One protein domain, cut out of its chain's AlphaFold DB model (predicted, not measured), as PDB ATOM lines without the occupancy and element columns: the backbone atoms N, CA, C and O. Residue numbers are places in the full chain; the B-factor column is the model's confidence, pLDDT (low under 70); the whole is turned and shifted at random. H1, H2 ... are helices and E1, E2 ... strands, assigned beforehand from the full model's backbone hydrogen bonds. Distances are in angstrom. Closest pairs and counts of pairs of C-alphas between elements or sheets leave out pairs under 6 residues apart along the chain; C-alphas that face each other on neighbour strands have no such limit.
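Overview. This is residues 194 to 321 of the 858 residues of the protein "Hypothetical protein" of Prasinoderma coloniale (UniProt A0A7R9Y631). Two long helices, H2 and H5, lie side by side and run opposite ways, and H3 follows H2 toward the other end of a rod. A small hairpin of strands, E1 and E2, lies near the middle of the rod, with H1, H3 and H5 each packing on part of it, while the short H4 lies near the last residue of H2 and the first of H5. The printed part has 128 residues, with five named helices and two named strands in the order H1 H2 H3 E1 E2 H4 H5; the sheet, E1 - E2, is antiparallel and the class is mostly helix. It is only just compact, close to loose, with a radius of gyration of the C-alphas of 16.6 A and spans of 57 by 27 by 23 A.

Arrangement. Start at H1, residues 194 to 199: its closest C-alpha to E1, residues 257 to 261, is that of Met 195, 6.0 A from Phe 260. Next find H2, residues 212 to 235, and H5, residues 304 to 321: they touch, closest at the C-alphas of Leu 228 and Ala 309, 4.9 A apart, at a shallow tilt of 21 degrees, opposite ways. H1 is close to H5 but not clearly touching, with His 199 and Cys 317 the closest C-alphas at 6.4 A. H3, residues 237 to 248, and H2 meet only through their link; the closest C-alphas of H3 and E1 are those of Ala 240 and Thr 257, 5.6 A. E1 and E2, residues 266 to 270, form a hairpin, antiparallel at 145 degrees; look for N 261 and O 266 at 2.8 A and N 270 and O 257 at 2.8 A, within hydrogen-bond range. The closest C-alphas of E2 and H5 are those of Cys 266 and Met 310, 6.7 A. H4, residues 280 to 285, is close to H2 but not clearly touching, with Asp 235 and Leu 282 the closest C-alphas at 6.9 A. In H1, H2 and H5 every O i to N i+4 pair is within hydrogen-bond range; H3 has 7 of 8 and H4 1 of 2.

Along the chain. Find C-alpha 194 at (11.388, -4.849, 22.291), where H1 begins and runs 8.9 A. At C-alpha 212, (21.736, -24.364, 40.090), H2 begins and runs 34.3 A; H3 then runs 17.3 A. E1 runs 11.6 A, E2 11.5 A and H4 8.9 A. H5 runs 25.5 A and ends at C-alpha 321, (10.476, -14.695, 36.646).

Size, cuts and confidence. The C-alphas of Ser 211 and Lys 250, 58.2 A, are the two farthest apart. The printed part has no cut. The links H1 to H2 and H4 to H5 are long; in the latter, residues 300 to 301 pair antiparallel with residues 269 to 270 of E2. The mean pLDDT of the printed part is 86.5, with residues 247 to 255 and residue 272 under 70.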
ATOM      1  N   GLU A 194      12.402  -5.314  21.338       83.25
ATOM      2  CA  GLU A 194      11.388  -4.849  22.291       83.25
ATOM      3  C   GLU A 194      10.599  -6.008  22.921       83.25
ATOM      4  O   GLU A 194      10.087  -5.886  24.039       83.25
ATOM      5  N   MET A 195      10.531  -7.152  22.232       89.00
ATOM      6  CA  MET A 195       9.895  -8.365  22.734       89.00
ATOM      7  C   MET A 195      10.604  -8.877  23.992       89.00
ATOM      8  O   MET A 195       9.951  -9.079  25.023       89.00
ATOM      9  N   PHE A 196      11.932  -9.013  23.942       87.19
ATOM     10  CA  PHE A 196      12.735  -9.492  25.069       87.19
ATOM     11  C   PHE A 196      12.605  -8.545  26.267       87.19
ATOM     12  O   PHE A 196      12.292  -8.981  27.375       87.19
ATOM     13  N   ALA A 197      12.705  -7.231  26.034       85.25
ATOM     14  CA  ALA A 197      12.527  -6.221  27.081       85.25
ATOM     15  C   ALA A 197      11.144  -6.300  27.766       85.25
ATOM     16  O   ALA A 197      11.016  -6.071  28.972       85.25
ATOM     17  N   SER A 198      10.093  -6.660  27.018       87.69
ATOM     18  CA  SER A 198       8.737  -6.811  27.557       87.69
ATOM     19  C   SER A 198       8.557  -8.068  28.423       87.69
ATOM     20  O   SER A 198       7.798  -8.029  29.401       87.69
ATOM     21  N   HIS A 199       9.193  -9.189  28.068       89.38
ATOM     22  CA  HIS A 199       9.006 -10.486  28.745       89.38
ATOM     23  C   HIS A 199      10.020 -10.758  29.854       89.38
ATOM     24  O   HIS A 199       9.698 -11.435  30.832       89.38
ATOM     25  N   GLU A 200      11.210 -10.175  29.755       92.50
ATOM     26  CA  GLU A 200      12.350 -10.490  30.612       92.50
ATOM     27  C   GLU A 200      12.671  -9.369  31.603       92.50
ATOM     28  O   GLU A 200      13.822  -9.125  31.947       92.50
ATOM     29  N   LYS A 201      11.642  -8.717  32.160       89.38
ATOM     30  CA  LYS A 201      11.807  -7.689  33.212       89.38
ATOM     31  C   LYS A 201      12.582  -8.182  34.446       89.38
ATOM     32  O   LYS A 201      12.985  -7.371  35.281       89.38
ATOM     33  N   TRP A 202      12.699  -9.499  34.615       92.38
ATOM     34  CA  TRP A 202      13.445 -10.186  35.671       92.38
ATOM     35  C   TRP A 202      14.928 -10.402  35.338       92.38
ATOM     36  O   TRP A 202      15.709 -10.672  36.255       92.38
ATOM     37  N   ARG A 203      15.329 -10.301  34.064       91.25
ATOM     38  CA  ARG A 203      16.702 -10.570  33.630       91.25
ATOM     39  C   ARG A 203      17.645  -9.529  34.219       91.25
ATOM     40  O   ARG A 203      17.326  -8.346  34.299       91.25
ATOM     41  N   GLY A 204      18.792  -9.999  34.700       89.06
ATOM     42  CA  GLY A 204      19.801  -9.152  35.330       89.06
ATOM     43  C   GLY A 204      19.454  -8.698  36.749       89.06
ATOM     44  O   GLY A 204      20.220  -7.940  37.326       89.06
ATOM     45  N   ARG A 205      18.342  -9.141  37.358       94.19
ATOM     46  CA  ARG A 205      18.067  -8.865  38.786       94.19
ATOM     47  C   ARG A 205      18.911  -9.729  39.722       94.19
ATOM     48  O   ARG A 205      19.339  -9.263  40.774       94.19
ATOM     49  N   VAL A 206      19.135 -10.979  39.333       95.62
ATOM     50  CA  VAL A 206      19.967 -11.957  40.043       95.62
ATOM     51  C   VAL A 206      21.071 -12.451  39.120       95.62
ATOM     52  O   VAL A 206      20.926 -12.398  37.894       95.62
ATOM     53  N   ARG A 207      22.171 -12.928  39.695       94.75
ATOM     54  CA  ARG A 207      23.254 -13.549  38.944       94.75
ATOM     55  C   ARG A 207      22.767 -14.834  38.283       94.75
ATOM     56  O   ARG A 207      21.944 -15.562  38.835       94.75
ATOM     57  N   ARG A 208      23.310 -15.133  37.102       93.81
ATOM     58  CA  ARG A 208      22.970 -16.356  36.355       93.81
ATOM     59  C   ARG A 208      23.459 -17.620  37.068       93.81
ATOM     60  O   ARG A 208      22.872 -18.676  36.893       93.81
ATOM     61  N   ASP A 209      24.510 -17.483  37.869       92.81
ATOM     62  CA  ASP A 209      25.143 -18.521  38.680       92.81
ATOM     63  C   ASP A 209      24.713 -18.476  40.159       92.81
ATOM     64  O   ASP A 209      25.305 -19.177  40.974       92.81
ATOM     65  N   ALA A 210      23.680 -17.694  40.517       92.25
ATOM     66  CA  ALA A 210      23.229 -17.540  41.908       92.25
ATOM     67  C   ALA A 210      22.843 -18.879  42.567       92.25
ATOM     68  O   ALA A 210      23.106 -19.102  43.746       92.25
ATOM     69  N   SER A 211      22.223 -19.782  41.802       94.06
ATOM     70  CA  SER A 211      21.915 -21.146  42.231       94.06
ATOM     71  C   SER A 211      21.802 -22.080  41.018       94.06
ATOM     72  O   SER A 211      21.531 -21.608  39.907       94.06
ATOM     73  N   PRO A 212      21.948 -23.413  41.185       94.50
ATOM     74  CA  PRO A 212      21.736 -24.364  40.090       94.50
ATOM     75  C   PRO A 212      20.338 -24.256  39.463       94.50
ATOM     76  O   PRO A 212      20.180 -24.405  38.254       94.50
ATOM     77  N   SER A 213      19.322 -23.948  40.279       93.19
ATOM     78  CA  SER A 213      17.944 -23.735  39.821       93.19
ATOM     79  C   SER A 213      17.837 -22.512  38.904       93.19
ATOM     80  O   SER A 213      17.262 -22.594  37.819       93.19
ATOM     81  N   ILE A 214      18.458 -21.394  39.295       95.81
ATOM     82  CA  ILE A 214      18.494 -20.170  38.486       95.81
ATOM     83  C   ILE A 214      19.282 -20.379  37.193       95.81
ATOM     84  O   ILE A 214      18.803 -19.982  36.131       95.81
ATOM     85  N   ALA A 215      20.437 -21.048  37.250       94.12
ATOM     86  CA  ALA A 215      21.232 -21.349  36.062       94.12
ATOM     87  C   ALA A 215      20.421 -22.151  35.030       94.12
ATOM     88  O   ALA A 215      20.382 -21.786  33.853       94.12
ATOM     89  N   ASN A 216      19.697 -23.180  35.484       94.38
ATOM     90  CA  ASN A 216      18.819 -23.987  34.636       94.38
ATOM     91  C   ASN A 216      17.645 -23.174  34.070       94.38
ATOM     92  O   ASN A 216      17.335 -23.298  32.888       94.38
ATOM     93  N   ALA A 217      17.015 -22.316  34.879       94.19
ATOM     94  CA  ALA A 217      15.907 -21.472  34.434       94.19
ATOM     95  C   ALA A 217      16.345 -20.480  33.338       94.19
ATOM     96  O   ALA A 217      15.710 -20.380  32.288       94.19
ATOM     97  N   TYR A 218      17.493 -19.815  33.527       93.69
ATOM     98  CA  TYR A 218      18.079 -18.945  32.501       93.69
ATOM     99  C   TYR A 218      18.447 -19.732  31.236       93.69
ATOM    100  O   TYR A 218      18.204 -19.243  30.137       93.69
ATOM    101  N   ALA A 219      19.004 -20.939  31.370       93.38
ATOM    102  CA  ALA A 219      19.321 -21.794  30.228       93.38
ATOM    103  C   ALA A 219      18.063 -22.241  29.460       93.38
ATOM    104  O   ALA A 219      18.100 -22.306  28.234       93.38
ATOM    105  N   ALA A 220      16.947 -22.497  30.151       93.81
ATOM    106  CA  ALA A 220      15.674 -22.866  29.533       93.81
ATOM    107  C   ALA A 220      15.058 -21.709  28.732       93.81
ATOM    108  O   ALA A 220      14.621 -21.914  27.599       93.81
ATOM    109  N   VAL A 221      15.069 -20.486  29.279       94.69
ATOM    110  CA  VAL A 221      14.647 -19.283  28.535       94.69
ATOM    111  C   VAL A 221      15.539 -19.074  27.325       94.69
ATOM    112  O   VAL A 221      15.041 -18.817  26.233       94.69
ATOM    113  N   ASP A 222      16.849 -19.225  27.510       91.94
ATOM    114  CA  ASP A 222      17.794 -19.071  26.423       91.94
ATOM    115  C   ASP A 222      17.577 -20.134  25.322       91.94
ATOM    116  O   ASP A 222      17.603 -19.819  24.135       91.94
ATOM    117  N   ALA A 223      17.313 -21.391  25.673       91.88
ATOM    118  CA  ALA A 223      16.983 -22.424  24.692       91.88
ATOM    119  C   ALA A 223      15.681 -22.101  23.935       91.88
ATOM    120  O   ALA A 223      15.655 -22.160  22.706       91.88
ATOM    121  N   ALA A 224      14.629 -21.685  24.647       92.75
ATOM    122  CA  ALA A 224      13.346 -21.324  24.043       92.75
ATOM    123  C   ALA A 224      13.441 -20.078  23.142       92.75
ATOM    124  O   ALA A 224      12.761 -19.991  22.122       92.75
ATOM    125  N   ALA A 225      14.298 -19.117  23.496       91.44
ATOM    126  CA  ALA A 225      14.563 -17.939  22.681       91.44
ATOM    127  C   ALA A 225      15.276 -18.291  21.366       91.44
ATOM    128  O   ALA A 225      14.902 -17.744  20.331       91.44
ATOM    129  N   ARG A 226      16.238 -19.231  21.380       91.19
ATOM    130  CA  ARG A 226      16.887 -19.727  20.147       91.19
ATOM    131  C   ARG A 226      15.892 -20.414  19.226       91.19
ATOM    132  O   ARG A 226      15.885 -20.110  18.041       91.19
ATOM    133  N   GLU A 227      15.041 -21.285  19.771       92.94
ATOM    134  CA  GLU A 227      14.007 -21.965  18.980       92.94
ATOM    135  C   GLU A 227      13.021 -20.959  18.373       92.94
ATOM    136  O   GLU A 227      12.644 -21.077  17.210       92.94
ATOM    137  N   LEU A 228      12.631 -19.923  19.127       93.19
ATOM    138  CA  LEU A 228      11.789 -18.848  18.605       93.19
ATOM    139  C   LEU A 228      12.491 -18.064  17.492       93.19
ATOM    140  O   LEU A 228      11.874 -17.773  16.469       93.19
ATOM    141  N   GLU A 229      13.762 -17.716  17.677       92.12
ATOM    142  CA  GLU A 229      14.542 -17.002  16.670       92.12
ATOM    143  C   GLU A 229      14.716 -17.832  15.394       92.12
ATOM    144  O   GLU A 229      14.573 -17.299  14.294       92.12
ATOM    145  N   GLU A 230      14.966 -19.134  15.526       91.88
ATOM    146  CA  GLU A 230      15.030 -20.076  14.410       91.88
ATOM    147  C   GLU A 230      13.679 -20.193  13.694       91.88
ATOM    148  O   GLU A 230      13.617 -20.006  12.480       91.88
ATOM    149  N   ALA A 231      12.581 -20.380  14.432       92.75
ATOM    150  CA  ALA A 231      11.238 -20.443  13.861       92.75
ATOM    151  C   ALA A 231      10.868 -19.154  13.106       92.75
ATOM    152  O   ALA A 231      10.334 -19.214  12.001       92.75
ATOM    153  N   VAL A 232      11.175 -17.977  13.661       92.19
ATOM    154  CA  VAL A 232      10.922 -16.686  12.998       92.19
ATOM    155  C   VAL A 232      11.815 -16.516  11.766       92.19
ATOM    156  O   VAL A 232      11.333 -16.062  10.725       92.19
ATOM    157  N   ARG A 233      13.091 -16.911  11.853       91.75
ATOM    158  CA  ARG A 233      14.046 -16.861  10.739       91.75
ATOM    159  C   ARG A 233      13.641 -17.772   9.584       91.75
ATOM    160  O   ARG A 233      13.801 -17.374   8.438       91.75
ATOM    161  N   GLU A 234      13.125 -18.963   9.860       90.25
ATOM    162  CA  GLU A 234      12.751 -19.917   8.811       90.25
ATOM    163  C   GLU A 234      11.350 -19.676   8.247       90.25
ATOM    164  O   GLU A 234      11.141 -19.851   7.049       90.25
ATOM    165  N   ASP A 235      10.391 -19.243   9.072       91.00
ATOM    166  CA  ASP A 235       8.998 -19.123   8.635       91.00
ATOM    167  C   ASP A 235       8.570 -17.685   8.293       91.00
ATOM    168  O   ASP A 235       7.798 -17.483   7.353       91.00
ATOM    169  N   LEU A 236       9.034 -16.666   9.031       90.19
ATOM    170  CA  LEU A 236       8.551 -15.285   8.864       90.19
ATOM    171  C   LEU A 236       9.500 -14.391   8.062       90.19
ATOM    172  O   LEU A 236       9.023 -13.514   7.340       90.19
ATOM    173  N   VAL A 237      10.820 -14.596   8.142       90.06
ATOM    174  CA  VAL A 237      11.788 -13.810   7.351       90.06
ATOM    175  C   VAL A 237      11.603 -14.032   5.846       90.06
ATOM    176  O   VAL A 237      11.515 -13.031   5.131       90.06
ATOM    177  N   PRO A 238      11.424 -15.267   5.326       89.50
ATOM    178  CA  PRO A 238      11.134 -15.459   3.905       89.50
ATOM    179  C   PRO A 238       9.822 -14.790   3.477       89.50
ATOM    180  O   PRO A 238       9.742 -14.232   2.384       89.50
ATOM    181  N   ALA A 239       8.806 -14.777   4.350       85.62
ATOM    182  CA  ALA A 239       7.548 -14.079   4.097       85.62
ATOM    183  C   ALA A 239       7.736 -12.551   4.031       85.62
ATOM    184  O   ALA A 239       7.166 -11.896   3.155       85.62
ATOM    185  N   ALA A 240       8.571 -11.982   4.904       86.19
ATOM    186  CA  ALA A 240       8.924 -10.566   4.875       86.19
ATOM    187  C   ALA A 240       9.692 -10.177   3.607       86.19
ATOM    188  O   ALA A 240       9.297  -9.226   2.931       86.19
ATOM    189  N   LEU A 241      10.704 -10.962   3.225       85.88
ATOM    190  CA  LEU A 241      11.480 -10.738   2.002       85.88
ATOM    191  C   LEU A 241      10.614 -10.860   0.739       85.88
ATOM    192  O   LEU A 241      10.707 -10.020  -0.154       85.88
ATOM    193  N   ALA A 242       9.719 -11.853   0.672       84.12
ATOM    194  CA  ALA A 242       8.783 -12.002  -0.444       84.12
ATOM    195  C   ALA A 242       7.798 -10.822  -0.535       84.12
ATOM    196  O   ALA A 242       7.497 -10.335  -1.628       84.12
ATOM    197  N   ALA A 243       7.314 -10.317   0.606       82.50
ATOM    198  CA  ALA A 243       6.447  -9.142   0.643       82.50
ATOM    199  C   ALA A 243       7.178  -7.866   0.193       82.50
ATOM    200  O   ALA A 243       6.593  -7.041  -0.508       82.50
ATOM    201  N   GLU A 244       8.451  -7.712   0.561       81.62
ATOM    202  CA  GLU A 244       9.298  -6.597   0.138       81.62
ATOM    203  C   GLU A 244       9.629  -6.654  -1.359       81.62
ATOM    204  O   GLU A 244       9.425  -5.666  -2.069       81.62
ATOM    205  N   ALA A 245      10.027  -7.820  -1.875       79.50
ATOM    206  CA  ALA A 245      10.266  -8.027  -3.302       79.50
ATOM    207  C   ALA A 245       9.014  -7.689  -4.134       79.50
ATOM    208  O   ALA A 245       9.102  -6.983  -5.141       79.50
ATOM    209  N   ALA A 246       7.827  -8.089  -3.665       73.62
ATOM    210  CA  ALA A 246       6.559  -7.774  -4.318       73.62
ATOM    211  C   ALA A 246       6.232  -6.265  -4.348       73.62
ATOM    212  O   ALA A 246       5.606  -5.806  -5.306       73.62
ATOM    213  N   ARG A 247       6.680  -5.473  -3.358       68.38
ATOM    214  CA  ARG A 247       6.469  -4.007  -3.318       68.38
ATOM    215  C   ARG A 247       7.212  -3.257  -4.425       68.38
ATOM    216  O   ARG A 247       6.746  -2.202  -4.845       68.38
ATOM    217  N   THR A 248       8.347  -3.773  -4.899       59.69
ATOM    218  CA  THR A 248       9.133  -3.124  -5.970       59.69
ATOM    219  C   THR A 248       8.464  -3.218  -7.346       59.69
ATOM    220  O   THR A 248       8.741  -2.420  -8.242       59.69
ATOM    221  N   THR A 249       7.508  -4.137  -7.507       56.38
ATOM    222  CA  THR A 249       6.652  -4.234  -8.694       56.38
ATOM    223  C   THR A 249       5.363  -3.423  -8.497       56.38
ATOM    224  O   THR A 249       4.792  -3.419  -7.412       56.38
ATOM    225  N   LYS A 250       4.858  -2.738  -9.540       49.97
ATOM    226  CA  LYS A 250       3.684  -1.816  -9.522       49.97
ATOM    227  C   LYS A 250       2.323  -2.435  -9.089       49.97
ATOM    228  O   LYS A 250       1.271  -1.864  -9.370       49.97
ATOM    229  N   ARG A 251       2.299  -3.595  -8.424       49.38
ATOM    230  CA  ARG A 251       1.105  -4.307  -7.936       49.38
ATOM    231  C   ARG A 251       1.313  -4.871  -6.516       49.38
ATOM    232  O   ARG A 251       1.342  -6.083  -6.356       49.38
ATOM    233  N   ALA A 252       1.380  -4.043  -5.471       49.31
ATOM    234  CA  ALA A 252       1.106  -4.526  -4.107       49.31
ATOM    235  C   ALA A 252       0.792  -3.396  -3.110       49.31
ATOM    236  O   ALA A 252       1.607  -2.514  -2.874       49.31
ATOM    237  N   THR A 253      -0.367  -3.487  -2.449       49.81
ATOM    238  CA  THR A 253      -0.718  -2.774  -1.203       49.81
ATOM    239  C   THR A 253      -0.274  -3.540   0.054       49.81
ATOM    240  O   THR A 253      -0.625  -3.170   1.173       49.81
ATOM    241  N   THR A 254       0.480  -4.632  -0.105       52.59
ATOM    242  CA  THR A 254       0.867  -5.526   0.989       52.59
ATOM    243  C   THR A 254       2.026  -4.913   1.774       52.59
ATOM    244  O   THR A 254       3.195  -5.046   1.411       52.59
ATOM    245  N   GLN A 255       1.722  -4.192   2.856       58.62
ATOM    246  CA  GLN A 255       2.747  -3.845   3.830       58.62
ATOM    247  C   GLN A 255       3.038  -5.071   4.709       58.62
ATOM    248  O   GLN A 255       2.155  -5.485   5.449       58.62
ATOM    249  N   GLY A 256       4.237  -5.651   4.583       70.56
ATOM    250  CA  GLY A 256       4.648  -6.873   5.275       70.56
ATOM    251  C   GLY A 256       5.920  -6.704   6.094       70.56
ATOM    252  O   GLY A 256       6.986  -6.658   5.498       70.56
ATOM    253  N   THR A 257       5.840  -6.607   7.421       84.62
ATOM    254  CA  THR A 257       7.023  -6.557   8.308       84.62
ATOM    255  C   THR A 257       6.836  -7.487   9.500       84.62
ATOM    256  O   THR A 257       5.714  -7.662   9.975       84.62
ATOM    257  N   ILE A 258       7.925  -8.060  10.010       89.00
ATOM    258  CA  ILE A 258       7.905  -8.772  11.293       89.00
ATOM    259  C   ILE A 258       7.818  -7.719  12.397       89.00
ATOM    260  O   ILE A 258       8.613  -6.781  12.420       89.00
ATOM    261  N   ALA A 259       6.833  -7.840  13.280       87.31
ATOM    262  CA  ALA A 259       6.620  -6.877  14.350       87.31
ATOM    263  C   ALA A 259       6.231  -7.567  15.657       87.31
ATOM    264  O   ALA A 259       5.549  -8.595  15.676       87.31
ATOM    265  N   PHE A 260       6.645  -6.957  16.766       89.75
ATOM    266  CA  PHE A 260       6.181  -7.328  18.091       89.75
ATOM    267  C   PHE A 260       4.833  -6.657  18.368       89.75
ATOM    268  O   PHE A 260       4.722  -5.432  18.415       89.75
ATOM    269  N   ASN A 261       3.796  -7.465  18.573       88.44
ATOM    270  CA  ASN A 261       2.503  -6.984  19.030       88.44
ATOM    271  C   ASN A 261       2.528  -6.869  20.561       88.44
ATOM    272  O   ASN A 261       2.528  -7.875  21.273       88.44
ATOM    273  N   VAL A 262       2.514  -5.633  21.065       84.25
ATOM    274  CA  VAL A 262       2.579  -5.316  22.502       84.25
ATOM    275  C   VAL A 262       1.352  -5.819  23.272       84.25
ATOM    276  O   VAL A 262       1.471  -6.206  24.437       84.25
ATOM    277  N   HIS A 263       0.178  -5.856  22.636       84.00
ATOM    278  CA  HIS A 263      -1.036  -6.360  23.267       84.00
ATOM    279  C   HIS A 263      -0.930  -7.876  23.439       84.00
ATOM    280  O   HIS A 263      -0.949  -8.372  24.560       84.00
ATOM    281  N   ASP A 264      -0.748  -8.643  22.376       85.50
ATOM    282  CA  ASP A 264      -0.719 -10.109  22.481       85.50
ATOM    283  C   ASP A 264       0.621 -10.653  22.996       85.50
ATOM    284  O   ASP A 264       0.769 -11.844  23.300       85.50
ATOM    285  N   LYS A 265       1.602  -9.759  23.142       88.50
ATOM    286  CA  LYS A 265       2.987 -10.048  23.499       88.50
ATOM    287  C   LYS A 265       3.591 -11.143  22.612       88.50
ATOM    288  O   LYS A 265       4.309 -12.006  23.117       88.50
ATOM    289  N   CYS A 266       3.251 -11.143  21.326       89.81
ATOM    290  CA  CYS A 266       3.676 -12.119  20.319       89.81
ATOM    291  C   CYS A 266       4.444 -11.430  19.191       89.81
ATOM    292  O   CYS A 266       4.284 -10.231  18.971       89.81
ATOM    293  N   VAL A 267       5.233 -12.207  18.454       90.31
ATOM    294  CA  VAL A 267       5.901 -11.758  17.229       90.31
ATOM    295  C   VAL A 267       5.182 -12.375  16.048       90.31
ATOM    296  O   VAL A 267       5.066 -13.597  15.971       90.31
ATOM    297  N   TRP A 268       4.694 -11.529  15.147       91.50
ATOM    298  CA  TRP A 268       3.947 -11.953  13.969       91.50
ATOM    299  C   TRP A 268       4.404 -11.184  12.735       91.50
ATOM    300  O   TRP A 268       5.019 -10.118  12.822       91.50
ATOM    301  N   PHE A 269       4.069 -11.723  11.568       90.38
ATOM    302  CA  PHE A 269       4.171 -11.002  10.311       90.38
ATOM    303  C   PHE A 269       2.928 -10.121  10.137       90.38
ATOM    304  O   PHE A 269       1.806 -10.625  10.069       90.38
ATOM    305  N   ASN A 270       3.104  -8.803  10.055       86.50
ATOM    306  CA  ASN A 270       2.007  -7.881   9.768       86.50
ATOM    307  C   ASN A 270       1.591  -8.040   8.309       86.50
ATOM    308  O   ASN A 270       2.378  -7.759   7.422       86.50
ATOM    309  N   GLY A 271       0.364  -8.467   8.043       79.69
ATOM    310  CA  GLY A 271      -0.120  -8.686   6.686       79.69
ATOM    311  C   GLY A 271      -1.457  -9.413   6.682       79.69
ATOM    312  O   GLY A 271      -1.674 -10.351   7.440       79.69
ATOM    313  N   THR A 272      -2.373  -8.977   5.818       68.50
ATOM    314  CA  THR A 272      -3.700  -9.603   5.655       68.50
ATOM    315  C   THR A 272      -3.708 -10.704   4.596       68.50
ATOM    316  O   THR A 272      -4.635 -11.505   4.543       68.50
ATOM    317  N   LYS A 273      -2.699 -10.736   3.719       76.50
ATOM    318  CA  LYS A 273      -2.597 -11.672   2.597       76.50
ATOM    319  C   LYS A 273      -1.218 -12.314   2.572       76.50
ATOM    320  O   LYS A 273      -0.225 -11.667   2.901       76.50
ATOM    321  N   ARG A 274      -1.175 -13.574   2.141       83.88
ATOM    322  CA  ARG A 274       0.071 -14.316   1.920       83.88
ATOM    323  C   ARG A 274       0.903 -13.606   0.832       83.88
ATOM    324  O   ARG A 274       0.327 -13.248  -0.199       83.88
ATOM    325  N   PRO A 275       2.210 -13.370   1.046       81.62
ATOM    326  CA  PRO A 275       3.065 -12.716   0.056       81.62
ATOM    327  C   PRO A 275       3.137 -13.512  -1.261       81.62
ATOM    328  O   PRO A 275       3.281 -14.735  -1.218       81.62
ATOM    329  N   PRO A 276       3.039 -12.860  -2.435       75.88
ATOM    330  CA  PRO A 276       3.208 -13.540  -3.717       75.88
ATOM    331  C   PRO A 276       4.680 -13.927  -3.930       75.88
ATOM    332  O   PRO A 276       5.573 -13.155  -3.596       75.88
ATOM    333  N   GLY A 277       4.935 -15.111  -4.498       77.62
ATOM    334  CA  GLY A 277       6.299 -15.617  -4.733       77.62
ATOM    335  C   GLY A 277       6.938 -16.340  -3.542       77.62
ATOM    336  O   GLY A 277       8.107 -16.701  -3.618       77.62
ATOM    337  N   LEU A 278       6.189 -16.567  -2.458       83.81
ATOM    338  CA  LEU A 278       6.618 -17.416  -1.348       83.81
ATOM    339  C   LEU A 278       6.562 -18.901  -1.743       83.81
ATOM    340  O   LEU A 278       5.642 -19.309  -2.453       83.81
ATOM    341  N   GLU A 279       7.505 -19.705  -1.243       85.75
ATOM    342  CA  GLU A 279       7.507 -21.166  -1.411       85.75
ATOM    343  C   GLU A 279       6.129 -21.772  -1.063       85.75
ATOM    344  O   GLU A 279       5.601 -21.475   0.019       85.75
ATOM    345  N   PRO A 280       5.529 -22.620  -1.928       84.50
ATOM    346  CA  PRO A 280       4.163 -23.120  -1.738       84.50
ATOM    347  C   PRO A 280       3.943 -23.805  -0.385       84.50
ATOM    348  O   PRO A 280       2.930 -23.573   0.276       84.50
ATOM    349  N   SER A 281       4.932 -24.582   0.065       85.69
ATOM    350  CA  SER A 281       4.887 -25.301   1.342       85.69
ATOM    351  C   SER A 281       4.825 -24.358   2.549       85.69
ATOM    352  O   SER A 281       4.074 -24.606   3.489       85.69
ATOM    353  N   LEU A 282       5.558 -23.241   2.527       85.44
ATOM    354  CA  LEU A 282       5.528 -22.233   3.589       85.44
ATOM    355  C   LEU A 282       4.261 -21.368   3.510       85.44
ATOM    356  O   LEU A 282       3.662 -21.047   4.539       85.44
ATOM    357  N   ALA A 283       3.810 -21.036   2.297       84.44
ATOM    358  CA  ALA A 283       2.575 -20.289   2.083       84.44
ATOM    359  C   ALA A 283       1.350 -21.019   2.660       84.44
ATOM    360  O   ALA A 283       0.468 -20.365   3.216       84.44
ATOM    361  N   GLU A 284       1.298 -22.351   2.586       87.62
ATOM    362  CA  GLU A 284       0.237 -23.158   3.204       87.62
ATOM    363  C   GLU A 284       0.270 -23.127   4.738       87.62
ATOM    364  O   GLU A 284      -0.792 -23.056   5.360       87.62
ATOM    365  N   ARG A 285       1.467 -23.097   5.347       88.69
ATOM    366  CA  ARG A 285       1.648 -23.028   6.811       88.69
ATOM    367  C   ARG A 285       1.259 -21.675   7.415       88.69
ATOM    368  O   ARG A 285       0.947 -21.623   8.606       88.69
ATOM    369  N   LEU A 286       1.279 -20.594   6.628       90.19
ATOM    370  CA  LEU A 286       0.903 -19.255   7.093       90.19
ATOM    371  C   LEU A 286      -0.605 -19.143   7.338       90.19
ATOM    372  O   LEU A 286      -1.432 -19.306   6.430       90.19
ATOM    373  N   ARG A 287      -0.956 -18.765   8.564       90.81
ATOM    374  CA  ARG A 287      -2.334 -18.617   9.046       90.81
ATOM    375  C   ARG A 287      -2.486 -17.380   9.921       90.81
ATOM    376  O   ARG A 287      -1.502 -16.867  10.448       90.81
ATOM    377  N   HIS A 288      -3.723 -16.929  10.112       90.12
ATOM    378  CA  HIS A 288      -4.004 -15.886  11.095       90.12
ATOM    379  C   HIS A 288      -3.770 -16.437  12.510       90.12
ATOM    380  O   HIS A 288      -4.387 -17.447  12.862       90.12
ATOM    381  N   PRO A 289      -2.881 -15.823  13.312       89.81
ATOM    382  CA  PRO A 289      -2.687 -16.228  14.694       89.81
ATOM    383  C   PRO A 289      -3.931 -15.884  15.512       89.81
ATOM    384  O   PRO A 289      -4.742 -15.047  15.114       89.81
ATOM    385  N   VAL A 290      -4.070 -16.517  16.671       87.25
ATOM    386  CA  VAL A 290      -5.123 -16.185  17.635       87.25
ATOM    387  C   VAL A 290      -4.607 -15.184  18.664       87.25
ATOM    388  O   VAL A 290      -3.457 -15.273  19.106       87.25
ATOM    389  N   ASP A 291      -5.452 -14.231  19.036       85.19
ATOM    390  CA  ASP A 291      -5.201 -13.302  20.131       85.19
ATOM    391  C   ASP A 291      -5.301 -14.008  21.495       85.19
ATOM    392  O   ASP A 291      -5.566 -15.213  21.607       85.19
ATOM    393  N   ARG A 292      -5.094 -13.246  22.571       79.12
ATOM    394  CA  ARG A 292      -5.205 -13.763  23.946       79.12
ATOM    395  C   ARG A 292      -6.591 -14.318  24.323       79.12
ATOM    396  O   ARG A 292      -6.678 -15.042  25.311       79.12
ATOM    397  N   TYR A 293      -7.646 -13.950  23.596       82.62
ATOM    398  CA  TYR A 293      -9.029 -14.387  23.813       82.62
ATOM    399  C   TYR A 293      -9.417 -15.557  22.894       82.62
ATOM    400  O   TYR A 293     -10.537 -16.058  22.976       82.62
ATOM    401  N   GLY A 294      -8.494 -16.020  22.044       81.38
ATOM    402  CA  GLY A 294      -8.724 -17.100  21.091       81.38
ATOM    403  C   GLY A 294      -9.352 -16.645  19.772       81.38
ATOM    404  O   GLY A 294      -9.705 -17.497  18.957       81.38
ATOM    405  N   ALA A 295      -9.484 -15.337  19.531       86.12
ATOM    406  CA  ALA A 295     -10.028 -14.801  18.289       86.12
ATOM    407  C   ALA A 295      -8.925 -14.629  17.225       86.12
ATOM    408  O   ALA A 295      -7.816 -14.198  17.543       86.12
ATOM    409  N   PRO A 296      -9.186 -14.951  15.946       86.00
ATOM    410  CA  PRO A 296      -8.190 -14.818  14.888       86.00
ATOM    411  C   PRO A 296      -7.867 -13.347  14.584       86.00
ATOM    412  O   PRO A 296      -8.754 -12.529  14.331       86.00
ATOM    413  N   VAL A 297      -6.578 -13.012  14.521       85.94
ATOM    414  CA  VAL A 297      -6.081 -11.667  14.203       85.94
ATOM    415  C   VAL A 297      -5.921 -11.524  12.690       85.94
ATOM    416  O   VAL A 297      -4.864 -11.787  12.118       85.94
ATOM    417  N   GLY A 298      -6.979 -11.057  12.021       80.38
ATOM    418  CA  GLY A 298      -7.051 -10.982  10.553       80.38
ATOM    419  C   GLY A 298      -6.012 -10.079   9.862       80.38
ATOM    420  O   GLY A 298      -5.871 -10.127   8.643       80.38
ATOM    421  N   LYS A 299      -5.277  -9.246  10.612       83.62
ATOM    422  CA  LYS A 299      -4.228  -8.350  10.084       83.62
ATOM    423  C   LYS A 299      -2.803  -8.889  10.237       83.62
ATOM    424  O   LYS A 299      -1.865  -8.195   9.856       83.62
ATOM    425  N   CYS A 300      -2.639 -10.082  10.799       87.94
ATOM    426  CA  CYS A 300      -1.338 -10.701  11.037       87.94
ATOM    427  C   CYS A 300      -1.318 -12.135  10.501       87.94
ATOM    428  O   CYS A 300      -2.364 -12.777  10.397       87.94
ATOM    429  N   LEU A 301      -0.125 -12.650  10.210       89.75
ATOM    430  CA  LEU A 301       0.124 -14.050   9.889       89.75
ATOM    431  C   LEU A 301       1.234 -14.612  10.787       89.75
ATOM    432  O   LEU A 301       2.153 -13.901  11.195       89.75
ATOM    433  N   SER A 302       1.128 -15.901  11.084       93.00
ATOM    434  CA  SER A 302       2.091 -16.697  11.844       93.00
ATOM    435  C   SER A 302       2.069 -18.145  11.338       93.00
ATOM    436  O   SER A 302       1.254 -18.494  10.478       93.00
ATOM    437  N   THR A 303       2.938 -18.996  11.876       93.44
ATOM    438  CA  THR A 303       2.932 -20.450  11.653       93.44
ATOM    439  C   THR A 303       2.746 -21.196  12.969       93.44
ATOM    440  O   THR A 303       2.889 -20.634  14.055       93.44
ATOM    441  N   GLU A 304       2.454 -22.496  12.892       92.00
ATOM    442  CA  GLU A 304       2.384 -23.336  14.093       92.00
ATOM    443  C   GLU A 304       3.659 -23.375  14.893       92.00
ATOM    444  O   GLU A 304       3.607 -23.321  16.121       92.00
ATOM    445  N   ARG A 305       4.786 -23.441  14.191       93.56
ATOM    446  CA  ARG A 305       6.093 -23.489  14.818       93.56
ATOM    447  C   ARG A 305       6.370 -22.198  15.580       93.56
ATOM    448  O   ARG A 305       6.717 -22.271  16.754       93.56
ATOM    449  N   VAL A 306       6.121 -21.037  14.967       93.38
ATOM    450  CA  VAL A 306       6.300 -19.731  15.621       93.38
ATOM    451  C   VAL A 306       5.347 -19.566  16.805       93.38
ATOM    452  O   VAL A 306       5.782 -19.191  17.892       93.38
ATOM    453  N   ASP A 307       4.062 -19.901  16.646       92.25
ATOM    454  CA  ASP A 307       3.085 -19.807  17.740       92.25
ATOM    455  C   ASP A 307       3.450 -20.734  18.914       92.25
ATOM    456  O   ASP A 307       3.278 -20.360  20.079       92.25
ATOM    457  N   LYS A 308       3.950 -21.943  18.625       93.44
ATOM    458  CA  LYS A 308       4.414 -22.910  19.629       93.44
ATOM    459  C   LYS A 308       5.672 -22.408  20.340       93.44
ATOM    460  O   LYS A 308       5.655 -22.321  21.567       93.44
ATOM    461  N   ALA A 309       6.699 -21.992  19.598       93.81
ATOM    462  CA  ALA A 309       7.936 -21.453  20.161       93.81
ATOM    463  C   ALA A 309       7.674 -20.198  21.014       93.81
ATOM    464  O   ALA A 309       8.210 -20.052  22.110       93.81
ATOM    465  N   MET A 310       6.755 -19.325  20.584       93.25
ATOM    466  CA  MET A 310       6.338 -18.150  21.354       93.25
ATOM    467  C   MET A 310       5.636 -18.541  22.666       93.25
ATOM    468  O   MET A 310       5.843 -17.891  23.692       93.25
ATOM    469  N   LYS A 311       4.800 -19.591  22.664       92.81
ATOM    470  CA  LYS A 311       4.158 -20.116  23.886       92.81
ATOM    471  C   LYS A 311       5.184 -20.703  24.856       92.81
ATOM    472  O   LYS A 311       5.106 -20.402  26.047       92.81
ATOM    473  N   GLU A 312       6.132 -21.493  24.358       94.88
ATOM    474  CA  GLU A 312       7.209 -22.100  25.153       94.88
ATOM    475  C   GLU A 312       8.129 -21.031  25.753       94.88
ATOM    476  O   GLU A 312       8.358 -21.026  26.962       94.88
ATOM    477  N   TYR A 313       8.538 -20.035  24.961       95.12
ATOM    478  CA  TYR A 313       9.321 -18.894  25.439       95.12
ATOM    479  C   TYR A 313       8.583 -18.083  26.518       95.12
ATOM    480  O   TYR A 313       9.145 -17.776  27.572       95.12
ATOM    481  N   LYS A 314       7.289 -17.784  26.315       94.00
ATOM    482  CA  LYS A 314       6.451 -17.108  27.325       94.00
ATOM    483  C   LYS A 314       6.340 -17.913  28.619       94.00
ATOM    484  O   LYS A 314       6.289 -17.325  29.700       94.00
ATOM    485  N   LEU A 315       6.227 -19.239  28.525       94.69
ATOM    486  CA  LEU A 315       6.179 -20.114  29.692       94.69
ATOM    487  C   LEU A 315       7.512 -20.072  30.446       94.69
ATOM    488  O   LEU A 315       7.503 -19.705  31.621       94.69
ATOM    489  N   ALA A 316       8.628 -20.293  29.749       94.75
ATOM    490  CA  ALA A 316       9.969 -20.237  30.326       94.75
ATOM    491  C   ALA A 316      10.253 -18.882  31.001       94.75
ATOM    492  O   ALA A 316      10.788 -18.834  32.110       94.75
ATOM    493  N   CYS A 317       9.833 -17.765  30.390       94.94
ATOM    494  CA  CYS A 317       9.974 -16.430  30.981       94.94
ATOM    495  C   CYS A 317       9.165 -16.259  32.272       94.94
ATOM    496  O   CYS A 317       9.648 -15.646  33.224       94.94
ATOM    497  N   ARG A 318       7.929 -16.773  32.324       94.94
ATOM    498  CA  ARG A 318       7.089 -16.696  33.532       94.94
ATOM    499  C   ARG A 318       7.661 -17.542  34.662       94.94
ATOM    500  O   ARG A 318       7.743 -17.059  35.789       94.94
ATOM    501  N   GLU A 319       8.071 -18.768  34.355       95.19
ATOM    502  CA  GLU A 319       8.677 -19.687  35.321       95.19
ATOM    503  C   GLU A 319       9.996 -19.131  35.858       95.19
ATOM    504  O   GLU A 319      10.200 -19.091  37.070       95.19
ATOM    505  N   THR A 320      10.842 -18.582  34.984       96.38
ATOM    506  CA  THR A 320      12.098 -17.943  35.395       96.38
ATOM    507  C   THR A 320      11.846 -16.683  36.211       96.38
ATOM    508  O   THR A 320      12.478 -16.490  37.244       96.38
ATOM    509  N   GLY A 321      10.872 -15.848  35.835       95.44
ATOM    510  CA  GLY A 321      10.476 -14.695  36.646       95.44
ATOM    511  C   GLY A 321      10.004 -15.088  38.054       95.44
ATOM    512  O   GLY A 321      10.345 -14.418  39.035       95.44
TER     513      GLY A 321